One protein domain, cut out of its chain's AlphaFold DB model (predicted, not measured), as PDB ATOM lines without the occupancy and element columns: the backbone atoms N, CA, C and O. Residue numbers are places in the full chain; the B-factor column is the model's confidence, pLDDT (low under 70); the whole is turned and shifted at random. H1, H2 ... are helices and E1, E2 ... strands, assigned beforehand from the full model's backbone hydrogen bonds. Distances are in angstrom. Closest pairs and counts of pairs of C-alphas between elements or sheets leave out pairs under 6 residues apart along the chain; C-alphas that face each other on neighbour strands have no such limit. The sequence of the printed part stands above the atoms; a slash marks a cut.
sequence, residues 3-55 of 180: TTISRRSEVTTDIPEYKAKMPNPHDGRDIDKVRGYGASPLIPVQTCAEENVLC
ATOM      1  N   THR A   3      95.137 113.481  63.934       93.12
ATOM      2  CA  THR A   3      94.787 112.847  62.657       93.12
ATOM      3  C   THR A   3      95.962 112.980  61.707       93.12
ATOM      4  O   THR A   3      96.421 114.098  61.471       93.12
ATOM      5  N   THR A   4      96.434 111.857  61.176       95.69
ATOM      6  CA  THR A   4      97.531 111.803  60.209       95.69
ATOM      7  C   THR A   4      97.026 111.203  58.904       95.69
ATOM      8  O   THR A   4      96.334 110.191  58.914       95.69
ATOM      9  N   ILE A   5      97.383 111.820  57.778       96.19
ATOM     10  CA  ILE A   5      97.181 111.229  56.454       96.19
ATOM     11  C   ILE A   5      98.538 110.745  55.955       96.19
ATOM     12  O   ILE A   5      99.436 111.560  55.746       96.19
ATOM     13  N   SER A   6      98.688 109.432  55.803       94.94
ATOM     14  CA  SER A   6      99.916 108.815  55.298       94.94
ATOM     15  C   SER A   6      99.930 108.842  53.777       94.94
ATOM     16  O   SER A   6      98.969 108.422  53.130       94.94
ATOM     17  N   ARG A   7     101.038 109.292  53.189       95.62
ATOM     18  CA  ARG A   7     101.232 109.233  51.736       95.62
ATOM     19  C   ARG A   7     101.257 107.788  51.246       95.62
ATOM     20  O   ARG A   7     101.540 106.850  51.993       95.62
ATOM     21  N   ARG A   8     101.087 107.605  49.938       91.75
ATOM     22  CA  ARG A   8     101.254 106.296  49.271       91.75
ATOM     23  C   ARG A   8     102.605 105.628  49.534       91.75
ATOM     24  O   ARG A   8     102.700 104.408  49.547       91.75
ATOM     25  N   SER A   9     103.660 106.431  49.664       94.31
ATOM     26  CA  SER A   9     105.024 105.950  49.907       94.31
ATOM     27  C   SER A   9     105.341 105.728  51.385       94.31
ATOM     28  O   SER A   9     106.445 105.285  51.683       94.31
ATOM     29  N   GLU A  10     104.430 106.095  52.284       96.44
ATOM     30  CA  GLU A  10     104.595 105.973  53.732       96.44
ATOM     31  C   GLU A  10     103.792 104.781  54.248       96.44
ATOM     32  O   GLU A  10     102.742 104.431  53.700       96.44
ATOM     33  N   VAL A  11     104.273 104.169  55.321       95.75
ATOM     34  CA  VAL A  11     103.632 103.038  56.001       95.75
ATOM     35  C   VAL A  11     103.273 103.395  57.441       95.75
ATOM     36  O   VAL A  11     103.724 104.403  57.981       95.75
ATOM     37  N   THR A  12     102.463 102.563  58.094       95.56
ATOM     38  CA  THR A  12     102.000 102.798  59.471       95.56
ATOM     39  C   THR A  12     103.154 103.045  60.446       95.56
ATOM     40  O   THR A  12     103.068 103.941  61.286       95.56
ATOM     41  N   THR A  13     104.264 102.309  60.331       96.62
ATOM     42  CA  THR A  13     105.435 102.490  61.207       96.62
ATOM     43  C   THR A  13     106.318 103.698  60.871       96.62
ATOM     44  O   THR A  13     107.260 103.974  61.619       96.62
ATOM     45  N   ASP A  14     106.014 104.481  59.829       97.38
ATOM     46  CA  ASP A  14     106.618 105.811  59.658       97.38
ATOM     47  C   ASP A  14     106.076 106.812  60.692       97.38
ATOM     48  O   ASP A  14     106.738 107.800  61.014       97.38
ATOM     49  N   ILE A  15     104.911 106.523  61.286       96.88
ATOM     50  CA  ILE A  15     104.376 107.261  62.430       96.88
ATOM     51  C   ILE A  15     105.072 106.758  63.711       96.88
ATOM     52  O   ILE A  15     104.924 105.581  64.074       96.88
ATOM     53  N   PRO A  16     105.812 107.619  64.443       96.38
ATOM     54  CA  PRO A  16     106.626 107.197  65.584       96.38
ATOM     55  C   PRO A  16     105.847 106.468  66.683       96.38
ATOM     56  O   PRO A  16     106.363 105.525  67.283       96.38
ATOM     57  N   GLU A  17     104.608 106.875  66.953       96.44
ATOM     58  CA  GLU A  17     103.758 106.276  67.978       96.44
ATOM     59  C   GLU A  17     103.388 104.830  67.642       96.44
ATOM     60  O   GLU A  17     103.442 103.976  68.529       96.44
ATOM     61  N   TYR A  18     103.075 104.536  66.377       96.81
ATOM     62  CA  TYR A  18     102.808 103.169  65.928       96.81
ATOM     63  C   TYR A  18     104.075 102.323  65.973       96.81
ATOM     64  O   TYR A  18     104.063 101.252  66.574       96.81
ATOM     65  N   LYS A  19     105.196 102.838  65.456       96.88
ATOM     66  CA  LYS A  19     106.497 102.154  65.518       96.88
ATOM     67  C   LYS A  19     106.910 101.779  66.939       96.88
ATOM     68  O   LYS A  19     107.493 100.722  67.162       96.88
ATOM     69  N   ALA A  20     106.650 102.666  67.896       96.94
ATOM     70  CA  ALA A  20     107.060 102.474  69.279       96.94
ATOM     71  C   ALA A  20     106.133 101.538  70.067       96.94
ATOM     72  O   ALA A  20     106.581 100.939  71.045       96.94
ATOM     73  N   LYS A  21     104.846 101.449  69.703       96.38
ATOM     74  CA  LYS A  21     103.817 100.845  70.570       96.38
ATOM     75  C   LYS A  21     103.061  99.677  69.954       96.38
ATOM     76  O   LYS A  21     102.450  98.916  70.702       96.38
ATOM     77  N   MET A  22     103.090  99.525  68.633       95.56
ATOM     78  CA  MET A  22     102.383  98.463  67.932       95.56
ATOM     79  C   MET A  22     103.388  97.447  67.375       95.56
ATOM     80  O   MET A  22     104.236  97.813  66.563       95.56
ATOM     81  N   PRO A  23     103.337  96.173  67.803       94.88
ATOM     82  CA  PRO A  23     104.192  95.146  67.218       94.88
ATOM     83  C   PRO A  23     103.823  94.914  65.747       94.88
ATOM     84  O   PRO A  23     102.654  95.007  65.383       94.88
ATOM     85  N   ASN A  24     104.806  94.563  64.914       94.31
ATOM     86  CA  ASN A  24     104.574  94.102  63.545       94.31
ATOM     87  C   ASN A  24     105.050  92.636  63.421       94.31
ATOM     88  O   ASN A  24     106.253  92.395  63.571       94.31
ATOM     89  N   PRO A  25     104.157  91.647  63.200       94.88
ATOM     90  CA  PRO A  25     102.718  91.777  62.939       94.88
ATOM     91  C   PRO A  25     101.864  92.061  64.188       94.88
ATOM     92  O   PRO A  25     102.254  91.736  65.311       94.88
ATOM     93  N   HIS A  26     100.656  92.588  63.966       92.00
ATOM     94  CA  HIS A  26      99.597  92.752  64.969       92.00
ATOM     95  C   HIS A  26      98.309  92.074  64.492       92.00
ATOM     96  O   HIS A  26      97.904  92.247  63.344       92.00
ATOM     97  N   ASP A  27      97.668  91.275  65.349       87.81
ATOM     98  CA  ASP A  27      96.471  90.483  65.011       87.81
ATOM     99  C   ASP A  27      96.613  89.639  63.729       87.81
ATOM    100  O   ASP A  27      95.678  89.487  62.945       87.81
ATOM    101  N   GLY A  28      97.818  89.118  63.480       91.50
ATOM    102  CA  GLY A  28      98.130  88.333  62.282       91.50
ATOM    103  C   GLY A  28      98.278  89.150  60.991       91.50
ATOM    104  O   GLY A  28      98.464  88.559  59.929       91.50
ATOM    105  N   ARG A  29      98.225  90.484  61.067       92.25
ATOM    106  CA  ARG A  29      98.405  91.404  59.938       92.25
ATOM    107  C   ARG A  29      99.757  92.102  60.023       92.25
ATOM    108  O   ARG A  29     100.216  92.464  61.104       92.25
ATOM    109  N   ASP A  30     100.370  92.309  58.865       96.06
ATOM    110  CA  ASP A  30     101.489  93.237  58.718       96.06
ATOM    111  C   ASP A  30     100.942  94.665  58.808       96.06
ATOM    112  O   ASP A  30     100.180  95.085  57.933       96.06
ATOM    113  N   ILE A  31     101.276  95.386  59.881       95.50
ATOM    114  CA  ILE A  31     100.671  96.700  60.156       95.50
ATOM    115  C   ILE A  31     101.063  97.747  59.112       95.50
ATOM    116  O   ILE A  31     100.320  98.700  58.900       95.50
ATOM    117  N   ASP A  32     102.183  97.550  58.411       96.06
ATOM    118  CA  ASP A  32     102.642  98.447  57.348       96.06
ATOM    119  C   ASP A  32     101.843  98.280  56.046       96.06
ATOM    120  O   ASP A  32     101.927  99.121  55.152       96.06
ATOM    121  N   LYS A  33     101.028  97.221  55.944       94.31
ATOM    122  CA  LYS A  33     100.090  97.006  54.830       94.31
ATOM    123  C   LYS A  33      98.678  97.487  55.122       94.31
ATOM    124  O   LYS A  33      97.867  97.554  54.203       94.31
ATOM    125  N   VAL A  34      98.365  97.774  56.381       93.81
ATOM    126  CA  VAL A  34      97.063  98.313  56.762       93.81
ATOM    127  C   VAL A  34      97.062  99.812  56.472       93.81
ATOM    128  O   VAL A  34      98.035 100.506  56.760       93.81
ATOM    129  N   ARG A  35      95.991 100.302  55.844       94.94
ATOM    130  CA  ARG A  35      95.893 101.679  55.327       94.94
ATOM    131  C   ARG A  35      94.927 102.565  56.128       94.94
ATOM    132  O   ARG A  35      94.597 103.663  55.691       94.94
ATOM    133  N   GLY A  36      94.524 102.099  57.310       94.50
ATOM    134  CA  GLY A  36      93.655 102.790  58.260       94.50
ATOM    135  C   GLY A  36      93.827 102.232  59.675       94.50
ATOM    136  O   GLY A  36      93.913 101.018  59.853       94.50
ATOM    137  N   TYR A  37      93.939 103.108  60.670       94.62
ATOM    138  CA  TYR A  37      93.830 102.744  62.079       94.62
ATOM    139  C   TYR A  37      93.214 103.885  62.883       94.62
ATOM    140  O   TYR A  37      93.705 105.017  62.866       94.62
ATOM    141  N   GLY A  38      92.201 103.555  63.674       92.56
ATOM    142  CA  GLY A  38      91.610 104.444  64.655       92.56
ATOM    143  C   GLY A  38      92.584 104.738  65.788       92.56
ATOM    144  O   GLY A  38      93.451 103.930  66.140       92.56
ATOM    145  N   ALA A  39      92.424 105.911  66.398       91.06
ATOM    146  CA  ALA A  39      93.171 106.237  67.603       91.06
ATOM    147  C   ALA A  39      92.821 105.238  68.725       91.06
ATOM    148  O   ALA A  39      91.672 104.826  68.861       91.06
ATOM    149  N   SER A  40      93.800 104.900  69.577       87.81
ATOM    150  CA  SER A  40      93.611 104.239  70.890       87.81
ATOM    151  C   SER A  40      94.180 105.081  72.055       87.81
ATOM    152  O   SER A  40      95.039 105.933  71.813       87.81
ATOM    153  N   PRO A  41      93.771 104.899  73.330       86.56
ATOM    154  CA  PRO A  41      94.424 105.608  74.437       86.56
ATOM    155  C   PRO A  41      95.930 105.301  74.514       86.56
ATOM    156  O   PRO A  41      96.717 106.105  75.009       86.56
ATOM    157  N   LEU A  42      96.341 104.139  73.989       90.62
ATOM    158  CA  LEU A  42      97.739 103.746  73.862       90.62
ATOM    159  C   LEU A  42      98.451 104.500  72.725       90.62
ATOM    160  O   LEU A  42      99.578 104.969  72.921       90.62
ATOM    161  N   ILE A  43      97.800 104.630  71.569       94.25
ATOM    162  CA  ILE A  43      98.296 105.285  70.350       94.25
ATOM    163  C   ILE A  43      97.275 106.365  69.954       94.25
ATOM    164  O   ILE A  43      96.354 106.077  69.193       94.25
ATOM    165  N   PRO A  44      97.383 107.602  70.481       93.06
ATOM    166  CA  PRO A  44      96.364 108.646  70.320       93.06
ATOM    167  C   PRO A  44      96.433 109.353  68.953       93.06
ATOM    168  O   PRO A  44      96.146 110.552  68.840       93.06
ATOM    169  N   VAL A  45      96.839 108.604  67.930       94.44
ATOM    170  CA  VAL A  45      96.939 109.011  66.533       94.44
ATOM    171  C   VAL A  45      95.985 108.120  65.757       94.44
ATOM    172  O   VAL A  45      96.091 106.908  65.873       94.44
ATOM    173  N   GLN A  46      95.063 108.714  65.009       94.44
ATOM    174  CA  GLN A  46      94.388 108.008  63.927       94.44
ATOM    175  C   GLN A  46      95.199 108.216  62.647       94.44
ATOM    176  O   GLN A  46      95.771 109.297  62.442       94.44
ATOM    177  N   THR A  47      95.244 107.208  61.789       95.06
ATOM    178  CA  THR A  47      95.893 107.309  60.484       95.06
ATOM    179  C   THR A  47      95.032 106.719  59.390       95.06
ATOM    180  O   THR A  47      94.361 105.715  59.606       95.06
ATOM    181  N   CYS A  48      95.057 107.358  58.226       95.31
ATOM    182  CA  CYS A  48      94.360 106.922  57.022       95.31
ATOM    183  C   CYS A  48      95.251 107.209  55.817       95.31
ATOM    184  O   CYS A  48      96.043 108.157  55.830       95.31
ATOM    185  N   ALA A  49      95.127 106.416  54.764       95.44
ATOM    186  CA  ALA A  49      95.947 106.598  53.582       95.44
ATOM    187  C   ALA A  49      95.414 107.686  52.637       95.44
ATOM    188  O   ALA A  49      94.212 107.789  52.384       95.44
ATOM    189  N   GLU A  50      96.332 108.475  52.074       96.06
ATOM    190  CA  GLU A  50      96.054 109.529  51.089       96.06
ATOM    191  C   GLU A  50      95.261 108.995  49.892       96.06
ATOM    192  O   GLU A  50      94.356 109.669  49.398       96.06
ATOM    193  N   GLU A  51      95.577 107.783  49.426       95.75
ATOM    194  CA  GLU A  51      94.881 107.193  48.292       95.75
ATOM    195  C   GLU A  51      93.394 106.933  48.537       95.75
ATOM    196  O   GLU A  51      92.646 107.025  47.567       95.75
ATOM    197  N   ASN A  52      92.966 106.684  49.780       96.00
ATOM    198  CA  ASN A  52      91.547 106.558  50.107       96.00
ATOM    199  C   ASN A  52      90.885 107.938  50.135       96.00
ATOM    200  O   ASN A  52      89.965 108.192  49.368       96.00
ATOM    201  N   VAL A  53      91.424 108.891  50.905       94.62
ATOM    202  CA  VAL A  53      90.848 110.250  51.018       94.62
ATOM    203  C   VAL A  53      90.681 110.937  49.652       94.62
ATOM    204  O   VAL A  53      89.782 111.755  49.467       94.62
ATOM    205  N   LEU A  54      91.547 110.613  48.687       95.19
ATOM    206  CA  LEU A  54      91.530 111.170  47.335       95.19
ATOM    207  C   LEU A  54      90.955 110.222  46.260       95.19
ATOM    208  O   LEU A  54      91.006 110.577  45.080       95.19
ATOM    209  N   CYS A  55      90.449 109.037  46.626       94.56
ATOM    210  CA  CYS A  55      89.935 107.996  45.718       94.56
ATOM    211  C   CYS A  55      90.869 107.676  44.543       94.56
ATOM    212  O   CYS A  55      90.473 107.597  43.376       94.56
TER     213      CYS A  55
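Overview. This is residues 3 to 55 of the 180 residues of an uncharacterized protein of Enhygromyxa salina (UniProt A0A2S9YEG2). This domain has little regular structure: two short strands, E1 and E2, lie side by side as a small parallel sheet, and a long loop, residues 22 to 44, swings out and returns to E2, where residues 36 to 37 pair antiparallel with residues 47 to 48. The 53 printed residues hold E1, H1, E2 and H2 in that order, mixed in class, with only 19 residues in named elements. The whole is compact, radius of gyration of the C-alphas 10.4 A, spanning 28 by 21 by 16 A.

Along the chain. Find C-alpha 3 at (94.787, 112.847, 62.657), where E1, residues 3 to 6, begins. E2, residues 45 to 49, runs 13.2 A from (96.939, 109.011, 66.533). H1 is residues 16 to 21, 8.5 A; H2, residues 50 to 53, 5.3 A, ends at (90.848, 110.250, 51.018).

Arrangement. Look at N 4 and O 46, 2.9 A apart: E1 and E2 are parallel neighbours, their directions 35 degrees apart. E1, H1 and E2 form a strand-helix-strand unit, a helix between two parallel strands, with a right-handed crossover. The closest C-alphas of H1 and E2, Glu 17 and Val 45, are 7.5 A apart; those of E1 and H2, Ile 5 and Glu 50, 5.7 A. H1 and H2 are apart. In H1 every O i to N i+4 pair is within hydrogen-bond range; H2 is too short for one, but its one O i to N i+3 pair is within range.

Size, cuts and confidence. The C-alphas farthest apart, Ala 20 and Cys 55, are 29.6 A apart. The link from H1 to E2 is long; that from E2 to H2 is tight. The printed part has no cut, and no printed residue is under 70 in the model's pLDDT.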